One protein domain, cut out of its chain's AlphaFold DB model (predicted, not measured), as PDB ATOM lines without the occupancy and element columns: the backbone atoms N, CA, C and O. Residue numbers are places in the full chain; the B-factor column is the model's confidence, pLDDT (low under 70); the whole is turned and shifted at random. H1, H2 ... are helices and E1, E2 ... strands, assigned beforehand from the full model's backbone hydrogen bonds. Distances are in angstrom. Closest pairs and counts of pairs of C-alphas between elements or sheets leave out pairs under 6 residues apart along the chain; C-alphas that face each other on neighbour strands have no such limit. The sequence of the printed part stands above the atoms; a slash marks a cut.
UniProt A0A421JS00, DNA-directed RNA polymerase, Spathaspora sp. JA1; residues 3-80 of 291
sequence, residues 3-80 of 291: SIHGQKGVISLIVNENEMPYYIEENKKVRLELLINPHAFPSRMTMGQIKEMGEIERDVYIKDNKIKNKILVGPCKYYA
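AT A GLANCE: This is residues 3 to 80 of the 291 residues of the protein "DNA-directed RNA polymerase" of Spathaspora sp. JA1 (UniProt A0A421JS00). There is little regular structure: a small sheet, E2-E1-E3, sits at one end and two short helices, H1 and H2, at the other, joined by short links, while the long unnamed stretches, residues 3 to 21 and 63 to 80, also run between the two ends. The printed part has 78 residues, 22 in named elements, ordered E1, E2, H1, H2, E3; the class is mixed, the sheet antiparallel. It is compact, radius of gyration of the C-alphas 13.1 A, spanning 33 by 25 by 21 A.

IN THESE COORDINATES: Past residues 3 to 21, find C-alpha 22 at (38.741, -52.417, -47.200); E1 runs 9.8 A to residue 25. Next come E2, residues 28 to 31, 9.6 A; H1, 40 to 44, 6.3 A; H2, 47 to 52, 8.6 A; and E3, 60 to 62, 7.0 A, ending at C-alpha (35.934, -52.599, -53.298).

HOW THE PARTS SIT: E1 and E2 form a hairpin, antiparallel at 148 degrees; N 23 and O 30, 3.0 A, are within hydrogen-bond range. E3 is antiparallel to E1 at 137 degrees, with N 61 and O 22 at 2.8 A. E2, H1 H2, E3 make a split strand-helix-strand unit, two strands of one sheet with helices between them along the chain and E1 between them in the sheet, its crossover right-handed. H1 and H2 are close but not clearly touching, closest C-alphas Phe 41 and Met 47, 6.7 A; neither is on the sheet. Every O i to N i+4 pair is within range in H2, 0 of 1 in H1, with 0 of 2 O i to N i+3.

THE WHOLE: C-alphas 27 and 43 are farthest apart, 36.2 A. The printed part has no cut or long link; no printed residue is under 70 in pLDDT.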
ATOM      1  N   SER A   3      25.795 -44.334 -32.205       92.75
ATOM      2  CA  SER A   3      27.081 -43.815 -31.724       92.75
ATOM      3  C   SER A   3      26.920 -43.122 -30.364       92.75
ATOM      4  O   SER A   3      25.788 -42.858 -29.928       92.75
ATOM      5  N   ILE A   4      28.044 -42.794 -29.709       91.88
ATOM      6  CA  ILE A   4      28.080 -41.938 -28.505       91.88
ATOM      7  C   ILE A   4      27.458 -40.561 -28.793       91.88
ATOM      8  O   ILE A   4      26.787 -39.985 -27.941       91.88
ATOM      9  N   HIS A   5      27.602 -40.069 -30.022       91.81
ATOM     10  CA  HIS A   5      27.154 -38.743 -30.449       91.81
ATOM     11  C   HIS A   5      25.669 -38.681 -30.845       91.81
ATOM     12  O   HIS A   5      25.235 -37.758 -31.530       91.81
ATOM     13  N   GLY A   6      24.866 -39.671 -30.440       88.31
ATOM     14  CA  GLY A   6      23.423 -39.683 -30.687       88.31
ATOM     15  C   GLY A   6      23.028 -39.998 -32.132       88.31
ATOM     16  O   GLY A   6      21.851 -39.874 -32.487       88.31
ATOM     17  N   GLN A   7      23.965 -40.456 -32.971       90.81
ATOM     18  CA  GLN A   7      23.668 -40.881 -34.336       90.81
ATOM     19  C   GLN A   7      23.036 -42.277 -34.325       90.81
ATOM     20  O   GLN A   7      23.701 -43.307 -34.448       90.81
ATOM     21  N   LYS A   8      21.712 -42.302 -34.158       92.12
ATOM     22  CA  LYS A   8      20.907 -43.525 -34.211       92.12
ATOM     23  C   LYS A   8      20.695 -43.963 -35.659       92.12
ATOM     24  O   LYS A   8      20.350 -43.145 -36.514       92.12
ATOM     25  N   GLY A   9      20.853 -45.261 -35.902       91.06
ATOM     26  CA  GLY A   9      20.645 -45.896 -37.201       91.06
ATOM     27  C   GLY A   9      20.106 -47.322 -37.074       91.06
ATOM     28  O   GLY A   9      20.276 -47.981 -36.041       91.06
ATOM     29  N   VAL A  10      19.446 -47.787 -38.130       93.81
ATOM     30  CA  VAL A  10      19.012 -49.181 -38.318       93.81
ATOM     31  C   VAL A  10      19.888 -49.789 -39.413       93.81
ATOM     32  O   VAL A  10      20.310 -49.070 -40.316       93.81
ATOM     33  N   ILE A  11      20.187 -51.084 -39.317       93.50
ATOM     34  CA  ILE A  11      20.925 -51.806 -40.359       93.50
ATOM     35  C   ILE A  11      20.025 -51.886 -41.596       93.50
ATOM     36  O   ILE A  11      18.931 -52.440 -41.517       93.50
ATOM     37  N   SER A  12      20.459 -51.291 -42.708       93.81
ATOM     38  CA  SER A  12      19.703 -51.267 -43.968       93.81
ATOM     39  C   SER A  12      20.076 -52.413 -44.902       93.81
ATOM     40  O   SER A  12      19.207 -52.953 -45.578       93.81
ATOM     41  N   LEU A  13      21.359 -52.771 -44.945       94.12
ATOM     42  CA  LEU A  13      21.904 -53.791 -45.829       94.12
ATOM     43  C   LEU A  13      22.998 -54.560 -45.092       94.12
ATOM     44  O   LEU A  13      23.862 -53.957 -44.456       94.12
ATOM     45  N   ILE A  14      22.949 -55.884 -45.201       94.25
ATOM     46  CA  ILE A  14      24.033 -56.780 -44.808       94.25
ATOM     47  C   ILE A  14      24.633 -57.285 -46.113       94.25
ATOM     48  O   ILE A  14      23.923 -57.878 -46.923       94.25
ATOM     49  N   VAL A  15      25.908 -56.991 -46.337       92.75
ATOM     50  CA  VAL A  15      26.628 -57.410 -47.542       92.75
ATOM     51  C   VAL A  15      27.593 -58.539 -47.213       92.75
ATOM     52  O   VAL A  15      28.034 -58.685 -46.071       92.75
ATOM     53  N   ASN A  16      27.926 -59.336 -48.224       91.12
ATOM     54  CA  ASN A  16      28.927 -60.388 -48.089       91.12
ATOM     55  C   ASN A  16      30.323 -59.789 -47.885       91.12
ATOM     56  O   ASN A  16      30.620 -58.686 -48.345       91.12
ATOM     57  N   GLU A  17      31.218 -60.563 -47.272       86.88
ATOM     58  CA  GLU A  17      32.582 -60.117 -46.961       86.88
ATOM     59  C   GLU A  17      33.360 -59.625 -48.188       86.88
ATOM     60  O   GLU A  17      34.119 -58.666 -48.094       86.88
ATOM     61  N   ASN A  18      33.141 -60.245 -49.350       86.81
ATOM     62  CA  ASN A  18      33.824 -59.896 -50.599       86.81
ATOM     63  C   ASN A  18      33.381 -58.539 -51.172       86.81
ATOM     64  O   ASN A  18      34.044 -57.987 -52.049       86.81
ATOM     65  N   GLU A  19      32.240 -58.022 -50.719       90.31
ATOM     66  CA  GLU A  19      31.679 -56.748 -51.171       90.31
ATOM     67  C   GLU A  19      31.934 -55.619 -50.174       90.31
ATOM     68  O   GLU A  19      31.755 -54.450 -50.523       90.31
ATOM     69  N   MET A  20      32.383 -55.949 -48.958       92.44
ATOM     70  CA  MET A  20      32.759 -54.942 -47.979       92.44
ATOM     71  C   MET A  20      34.013 -54.192 -48.433       92.44
ATOM     72  O   MET A  20      35.006 -54.815 -48.828       92.44
ATOM     73  N   PRO A  21      34.015 -52.853 -48.342       93.50
ATOM     74  CA  PRO A  21      35.209 -52.083 -48.623       93.50
ATOM     75  C   PRO A  21      36.312 -52.370 -47.600       93.50
ATOM     76  O   PRO A  21      36.051 -52.635 -46.421       93.50
ATOM     77  N   TYR A  22      37.559 -52.273 -48.045       93.69
ATOM     78  CA  TYR A  22      38.741 -52.417 -47.200       93.69
ATOM     79  C   TYR A  22      39.787 -51.358 -47.557       93.69
ATOM     80  O   TYR A  22      39.807 -50.831 -48.670       93.69
ATOM     81  N   TYR A  23      40.676 -51.054 -46.619       93.06
ATOM     82  CA  TYR A  23      41.868 -50.244 -46.870       93.06
ATOM     83  C   TYR A  23      43.126 -51.084 -46.624       93.06
ATOM     84  O   TYR A  23      43.058 -52.182 -46.066       93.06
ATOM     85  N   ILE A  24      44.274 -50.592 -47.083       90.81
ATOM     86  CA  ILE A  24      45.568 -51.252 -46.895       90.81
ATOM     87  C   ILE A  24      46.379 -50.433 -45.891       90.81
ATOM     88  O   ILE A  24      46.587 -49.240 -46.099       90.81
ATOM     89  N   GLU A  25      46.827 -51.069 -44.814       88.31
ATOM     90  CA  GLU A  25      47.698 -50.481 -43.790       88.31
ATOM     91  C   GLU A  25      48.844 -51.464 -43.526       88.31
ATOM     92  O   GLU A  25      48.600 -52.650 -43.321       88.31
ATOM     93  N   GLU A  26      50.095 -51.003 -43.636       87.12
ATOM     94  CA  GLU A  26      51.304 -51.830 -43.450       87.12
ATOM     95  C   GLU A  26      51.293 -53.161 -44.242       87.12
ATOM     96  O   GLU A  26      51.598 -54.231 -43.717       87.12
ATOM     97  N   ASN A  27      50.902 -53.109 -45.523       85.69
ATOM     98  CA  ASN A  27      50.732 -54.273 -46.412       85.69
ATOM     99  C   ASN A  27      49.666 -55.301 -45.973       85.69
ATOM    100  O   ASN A  27      49.600 -56.397 -46.533       85.69
ATOM    101  N   LYS A  28      48.782 -54.958 -45.028       90.06
ATOM    102  CA  LYS A  28      47.645 -55.792 -44.611       90.06
ATOM    103  C   LYS A  28      46.325 -55.194 -45.090       90.06
ATOM    104  O   LYS A  28      46.104 -53.988 -44.997       90.06
ATOM    105  N   LYS A  29      45.425 -56.049 -45.590       89.25
ATOM    106  CA  LYS A  29      44.047 -55.662 -45.932       89.25
ATOM    107  C   LYS A  29      43.223 -55.590 -44.645       89.25
ATOM    108  O   LYS A  29      42.976 -56.623 -44.025       89.25
ATOM    109  N   VAL A  30      42.772 -54.397 -44.269       90.75
ATOM    110  CA  VAL A  30      41.872 -54.193 -43.128       90.75
ATOM    111  C   VAL A  30      40.472 -53.899 -43.644       90.75
ATOM    112  O   VAL A  30      40.237 -52.918 -44.353       90.75
ATOM    113  N   ARG A  31      39.537 -54.787 -43.310       90.19
ATOM    114  CA  ARG A  31      38.139 -54.702 -43.740       90.19
ATOM    115  C   ARG A  31      37.370 -53.725 -42.859       90.19
ATOM    116  O   ARG A  31      37.610 -53.651 -41.657       90.19
ATOM    117  N   LEU A  32      36.439 -52.991 -43.459       91.50
ATOM    118  CA  LEU A  32      35.495 -52.169 -42.709       91.50
ATOM    119  C   LEU A  32      34.350 -53.037 -42.177       91.50
ATOM    120  O   LEU A  32      33.975 -54.024 -42.803       91.50
ATOM    121  N   GLU A  33      33.775 -52.640 -41.045       91.50
ATOM    122  CA  GLU A  33      32.651 -53.353 -40.414       91.50
ATOM    123  C   GLU A  33      31.323 -52.604 -40.567       91.50
ATOM    124  O   GLU A  33      30.267 -53.213 -40.720       91.50
ATOM    125  N   LEU A  34      31.364 -51.270 -40.537       91.69
ATOM    126  CA  LEU A  34      30.183 -50.418 -40.577       91.69
ATOM    127  C   LEU A  34      30.387 -49.275 -41.570       91.69
ATOM    128  O   LEU A  34      31.374 -48.544 -41.502       91.69
ATOM    129  N   LEU A  35      29.412 -49.094 -42.458       92.00
ATOM    130  CA  LEU A  35      29.355 -47.973 -43.388       92.00
ATOM    131  C   LEU A  35      28.228 -47.030 -42.982       92.00
ATOM    132  O   LEU A  35      27.104 -47.455 -42.711       92.00
ATOM    133  N   ILE A  36      28.532 -45.737 -42.947       90.62
ATOM    134  CA  ILE A  36      27.592 -44.694 -42.544       90.62
ATOM    135  C   ILE A  36      27.508 -43.672 -43.666       90.62
ATOM    136  O   ILE A  36      28.521 -43.253 -44.222       90.62
ATOM    137  N   ASN A  37      26.289 -43.249 -43.988       90.62
ATOM    138  CA  ASN A  37      26.076 -42.220 -44.991       90.62
ATOM    139  C   ASN A  37      26.658 -40.867 -44.511       90.62
ATOM    140  O   ASN A  37      26.225 -40.373 -43.461       90.62
ATOM    141  N   PRO A  38      27.572 -40.231 -45.277       89.62
ATOM    142  CA  PRO A  38      28.183 -38.959 -44.898       89.62
ATOM    143  C   PRO A  38      27.177 -37.802 -44.774       89.62
ATOM    144  O   PRO A  38      27.413 -36.863 -44.021       89.62
ATOM    145  N   HIS A  39      26.011 -37.872 -45.426       89.81
ATOM    146  CA  HIS A  39      24.986 -36.818 -45.345       89.81
ATOM    147  C   HIS A  39      24.409 -36.612 -43.932       89.81
ATOM    148  O   HIS A  39      23.817 -35.568 -43.634       89.81
ATOM    149  N   ALA A  40      24.590 -37.586 -43.039       86.06
ATOM    150  CA  ALA A  40      24.114 -37.493 -41.665       86.06
ATOM    151  C   ALA A  40      24.949 -36.544 -40.783       86.06
ATOM    152  O   ALA A  40      24.422 -36.072 -39.778       86.06
ATOM    153  N   PHE A  41      26.206 -36.246 -41.141       88.19
ATOM    154  CA  PHE A  41      27.099 -35.434 -40.300       88.19
ATOM    155  C   PHE A  41      26.887 -33.919 -40.450       88.19
ATOM    156  O   PHE A  41      26.756 -33.262 -39.415       88.19
ATOM    157  N   PRO A  42      26.788 -33.337 -41.667       89.06
ATOM    158  CA  PRO A  42      26.578 -31.894 -41.817       89.06
ATOM    159  C   PRO A  42      25.213 -31.449 -41.290       89.06
ATOM    160  O   PRO A  42      25.111 -30.452 -40.586       89.06
ATOM    161  N   SER A  43      24.166 -32.229 -41.578       87.56
ATOM    162  CA  SER A  43      22.784 -31.899 -41.200       87.56
ATOM    163  C   SER A  43      22.545 -31.911 -39.689       87.56
ATOM    164  O   SER A  43      21.745 -31.127 -39.188       87.56
ATOM    165  N   ARG A  44      23.231 -32.796 -38.954       87.06
ATOM    166  CA  ARG A  44      23.118 -32.914 -37.490       87.06
ATOM    167  C   ARG A  44      24.264 -32.249 -36.735       87.06
ATOM    168  O   ARG A  44      24.267 -32.287 -35.509       87.06
ATOM    169  N   MET A  45      25.231 -31.680 -37.457       89.38
ATOM    170  CA  MET A  45      26.449 -31.079 -36.912       89.38
ATOM    171  C   MET A  45      27.178 -31.997 -35.911       89.38
ATOM    172  O   MET A  45      27.757 -31.541 -34.926       89.38
ATOM    173  N   THR A  46      27.181 -33.313 -36.155       88.00
ATOM    174  CA  THR A  46      27.814 -34.316 -35.277       88.00
ATOM    175  C   THR A  46      29.317 -34.433 -35.535       88.00
ATOM    176  O   THR A  46      29.851 -35.527 -35.706       88.00
ATOM    177  N   MET A  47      30.018 -33.294 -35.546       89.25
ATOM    178  CA  MET A  47      31.468 -33.221 -35.778       89.25
ATOM    179  C   MET A  47      32.272 -33.968 -34.708       89.25
ATOM    180  O   MET A  47      33.343 -34.486 -34.993       89.25
ATOM    181  N   GLY A  48      31.727 -34.100 -33.492       90.12
ATOM    182  CA  GLY A  48      32.353 -34.882 -32.423       90.12
ATOM    183  C   GLY A  48      32.638 -36.333 -32.822       90.12
ATOM    184  O   GLY A  48      33.676 -36.857 -32.441       90.12
ATOM    185  N   GLN A  49      31.784 -36.938 -33.655       91.00
ATOM    186  CA  GLN A  49      31.993 -38.300 -34.144       91.00
ATOM    187  C   GLN A  49      33.120 -38.382 -35.178       91.00
ATOM    188  O   GLN A  49      33.881 -39.341 -35.185       91.00
ATOM    189  N   ILE A  50      33.247 -37.365 -36.029       90.25
ATOM    190  CA  ILE A  50      34.352 -37.262 -36.991       90.25
ATOM    191  C   ILE A  50      35.679 -37.094 -36.237       90.25
ATOM    192  O   ILE A  50      36.662 -37.766 -36.551       90.25
ATOM    193  N   LYS A  51      35.669 -36.273 -35.182       91.00
ATOM    194  CA  LYS A  51      36.811 -36.087 -34.289       91.00
ATOM    195  C   LYS A  51      37.165 -37.359 -33.508       91.00
ATOM    196  O   LYS A  51      38.344 -37.648 -33.352       91.00
ATOM    197  N   GLU A  52      36.176 -38.136 -33.051       91.12
ATOM    198  CA  GLU A  52      36.389 -39.455 -32.420       91.12
ATOM    199  C   GLU A  52      37.092 -40.424 -33.381       91.12
ATOM    200  O   GLU A  52      38.010 -41.133 -32.981       91.12
ATOM    201  N   MET A  53      36.709 -40.399 -34.661       89.44
ATOM    202  CA  MET A  53      37.334 -41.203 -35.716       89.44
ATOM    203  C   MET A  53      38.751 -40.734 -36.091       89.44
ATOM    204  O   MET A  53      39.434 -41.424 -36.845       89.44
ATOM    205  N   GLY A  54      39.199 -39.583 -35.584       87.94
ATOM    206  CA  GLY A  54      40.551 -39.064 -35.799       87.94
ATOM    207  C   GLY A  54      40.782 -38.383 -37.148       87.94
ATOM    208  O   GLY A  54      41.936 -38.168 -37.500       87.94
ATOM    209  N   GLU A  55      39.725 -38.048 -37.902       85.00
ATOM    210  CA  GLU A  55      39.829 -37.299 -39.173       85.00
ATOM    211  C   GLU A  55      40.766 -37.949 -40.218       85.00
ATOM    212  O   GLU A  55      41.367 -37.278 -41.055       85.00
ATOM    213  N   ILE A  56      40.887 -39.281 -40.191       86.62
ATOM    214  CA  ILE A  56      41.813 -40.013 -41.060       86.62
ATOM    215  C   ILE A  56      41.153 -40.323 -42.406       86.62
ATOM    216  O   ILE A  56      40.240 -41.144 -42.511       86.62
ATOM    217  N   GLU A  57      41.659 -39.702 -43.465       91.12
ATOM    218  CA  GLU A  57      41.267 -40.000 -44.840       91.12
ATOM    219  C   GLU A  57      42.129 -41.123 -45.430       91.12
ATOM    220  O   GLU A  57      43.356 -41.015 -45.486       91.12
ATOM    221  N   ARG A  58      41.496 -42.201 -45.905       90.94
ATOM    222  CA  ARG A  58      42.177 -43.368 -46.487       90.94
ATOM    223  C   ARG A  58      41.679 -43.681 -47.895       90.94
ATOM    224  O   ARG A  58      40.525 -43.427 -48.247       90.94
ATOM    225  N   ASP A  59      42.569 -44.274 -48.684       92.62
ATOM    226  CA  ASP A  59      42.228 -44.894 -49.963       92.62
ATOM    227  C   ASP A  59      41.577 -46.259 -49.709       92.62
ATOM    228  O   ASP A  59      42.179 -47.150 -49.106       92.62
ATOM    229  N   VAL A  60      40.337 -46.414 -50.171       93.25
ATOM    230  CA  VAL A  60      39.518 -47.611 -49.947       93.25
ATOM    231  C   VAL A  60      39.276 -48.339 -51.266       93.25
ATOM    232  O   VAL A  60      39.115 -47.721 -52.323       93.25
ATOM    233  N   TYR A  61      39.231 -49.665 -51.191       92.44
ATOM    234  CA  TYR A  61      39.061 -50.575 -52.314       92.44
ATOM    235  C   TYR A  61      37.797 -51.421 -52.131       92.44
ATOM    236  O   TYR A  61      37.491 -51.861 -51.022       92.44
ATOM    237  N   ILE A  62      37.073 -51.670 -53.224       90.75
ATOM    238  CA  ILE A  62      35.934 -52.599 -53.298       90.75
ATOM    239  C   ILE A  62      36.186 -53.535 -54.477       90.75
ATOM    240  O   ILE A  62      36.382 -53.052 -55.591       90.75
ATOM    241  N   LYS A  63      36.158 -54.859 -54.262       88.31
ATOM    242  CA  LYS A  63      36.446 -55.863 -55.312       88.31
ATOM    243  C   LYS A  63      37.735 -55.533 -56.092       88.31
ATOM    244  O   LYS A  63      37.725 -55.473 -57.315       88.31
ATOM    245  N   ASP A  64      38.797 -55.201 -55.352       87.81
ATOM    246  CA  ASP A  64      40.113 -54.752 -55.843       87.81
ATOM    247  C   ASP A  64      40.121 -53.455 -56.690       87.81
ATOM    248  O   ASP A  64      41.180 -52.999 -57.119       87.81
ATOM    249  N   ASN A  65      38.981 -52.775 -56.847       90.12
ATOM    250  CA  ASN A  65      38.894 -51.467 -57.493       90.12
ATOM    251  C   ASN A  65      39.016 -50.333 -56.473       90.12
ATOM    252  O   ASN A  65      38.283 -50.289 -55.482       90.12
ATOM    253  N   LYS A  66      39.912 -49.378 -56.745       91.88
ATOM    254  CA  LYS A  66      40.101 -48.179 -55.918       91.88
ATOM    255  C   LYS A  66      38.940 -47.199 -56.099       91.88
ATOM    256  O   LYS A  66      38.568 -46.862 -57.225       91.88
ATOM    257  N   ILE A  67      38.404 -46.689 -54.994       92.38
ATOM    258  CA  ILE A  67      37.402 -45.620 -55.013       92.38
ATOM    259  C   ILE A  67      38.085 -44.283 -55.336       92.38
ATOM    260  O   ILE A  67      39.168 -43.990 -54.838       92.38
ATOM    261  N   LYS A  68      37.447 -43.464 -56.183       91.75
ATOM    262  CA  LYS A  68      38.010 -42.189 -56.665       91.75
ATOM    263  C   LYS A  68      38.309 -41.191 -55.544       91.75
ATOM    264  O   LYS A  68      39.341 -40.533 -55.578       91.75
ATOM    265  N   ASN A  69      37.398 -41.072 -54.581       91.94
ATOM    266  CA  ASN A  69      37.527 -40.135 -53.471       91.94
ATOM    267  C   ASN A  69      38.096 -40.848 -52.250       91.94
ATOM    268  O   ASN A  69      37.760 -42.006 -51.989       91.94
ATOM    269  N   LYS A  70      38.894 -40.119 -51.468       90.44
ATOM    270  CA  LYS A  70      39.305 -40.581 -50.146       90.44
ATOM    271  C   LYS A  70      38.086 -40.707 -49.239       90.44
ATOM    272  O   LYS A  70      37.150 -39.910 -49.324       90.44
ATOM    273  N   ILE A  71      38.100 -41.723 -48.388       93.00
ATOM    274  CA  ILE A  71      37.018 -42.007 -47.450       93.00
ATOM    275  C   ILE A  71      37.537 -41.790 -46.036       93.00
ATOM    276  O   ILE A  71      38.640 -42.218 -45.699       93.00
ATOM    277  N   LEU A  72      36.721 -41.145 -45.205       92.19
ATOM    278  CA  LEU A  72      36.983 -41.029 -43.778       92.19
ATOM    279  C   LEU A  72      36.836 -42.407 -43.121       92.19
ATOM    280  O   LEU A  72      35.746 -42.986 -43.111       92.19
ATOM    281  N   VAL A  73      37.927 -42.920 -42.564       93.12
ATOM    282  CA  VAL A  73      37.978 -44.231 -41.915       93.12
ATOM    283  C   VAL A  73      38.633 -44.078 -40.556       93.12
ATOM    284  O   VAL A  73      39.764 -43.621 -40.457       93.12
ATOM    285  N   GLY A  74      37.951 -44.524 -39.510       92.00
ATOM    286  CA  GLY A  74      38.498 -44.516 -38.163       92.00
ATOM    287  C   GLY A  74      37.684 -45.391 -37.219       92.00
ATOM    288  O   GLY A  74      36.535 -45.728 -37.531       92.00
ATOM    289  N   PRO A  75      38.263 -45.784 -36.074       91.44
ATOM    290  CA  PRO A  75      37.527 -46.496 -35.044       91.44
ATOM    291  C   PRO A  75      36.446 -45.579 -34.457       91.44
ATOM    292  O   PRO A  75      36.681 -44.403 -34.204       91.44
ATOM    293  N   CYS A  76      35.250 -46.114 -34.229       90.75
ATOM    294  CA  CYS A  76      34.173 -45.390 -33.558       90.75
ATOM    295  C   CYS A  76      33.378 -46.360 -32.694       90.75
ATOM    296  O   CYS A  76      33.045 -47.469 -33.127       90.75
ATOM    297  N   LYS A  77      33.052 -45.956 -31.464       91.94
ATOM    298  CA  LYS A  77      32.309 -46.823 -30.551       91.94
ATOM    299  C   LYS A  77      30.815 -46.804 -30.869       91.94
ATOM    300  O   LYS A  77      30.131 -45.787 -30.728       91.94
ATOM    301  N   TYR A  78      30.283 -47.976 -31.208       93.06
ATOM    302  CA  TYR A  78      28.859 -48.183 -31.457       93.06
ATOM    303  C   TYR A  78      28.194 -49.044 -30.382       93.06
ATOM    304  O   TYR A  78      28.738 -50.048 -29.930       93.06
ATOM    305  N   TYR A  79      26.968 -48.671 -30.011       94.19
ATOM    306  CA  TYR A  79      26.118 -49.429 -29.096       94.19
ATOM    307  C   TYR A  79      24.950 -50.090 -29.832       94.19
ATOM    308  O   TYR A  79      24.234 -49.466 -30.634       94.19
ATOM    309  N   ALA A  80      24.703 -51.356 -29.503       93.25
ATOM    310  CA  ALA A  80      23.470 -52.041 -29.856       93.25
ATOM    311  C   ALA A  80      22.332 -51.544 -28.951       93.25
ATOM    312  O   ALA A  80      22.431 -51.556 -27.727       93.25
TER     313      ALA A  80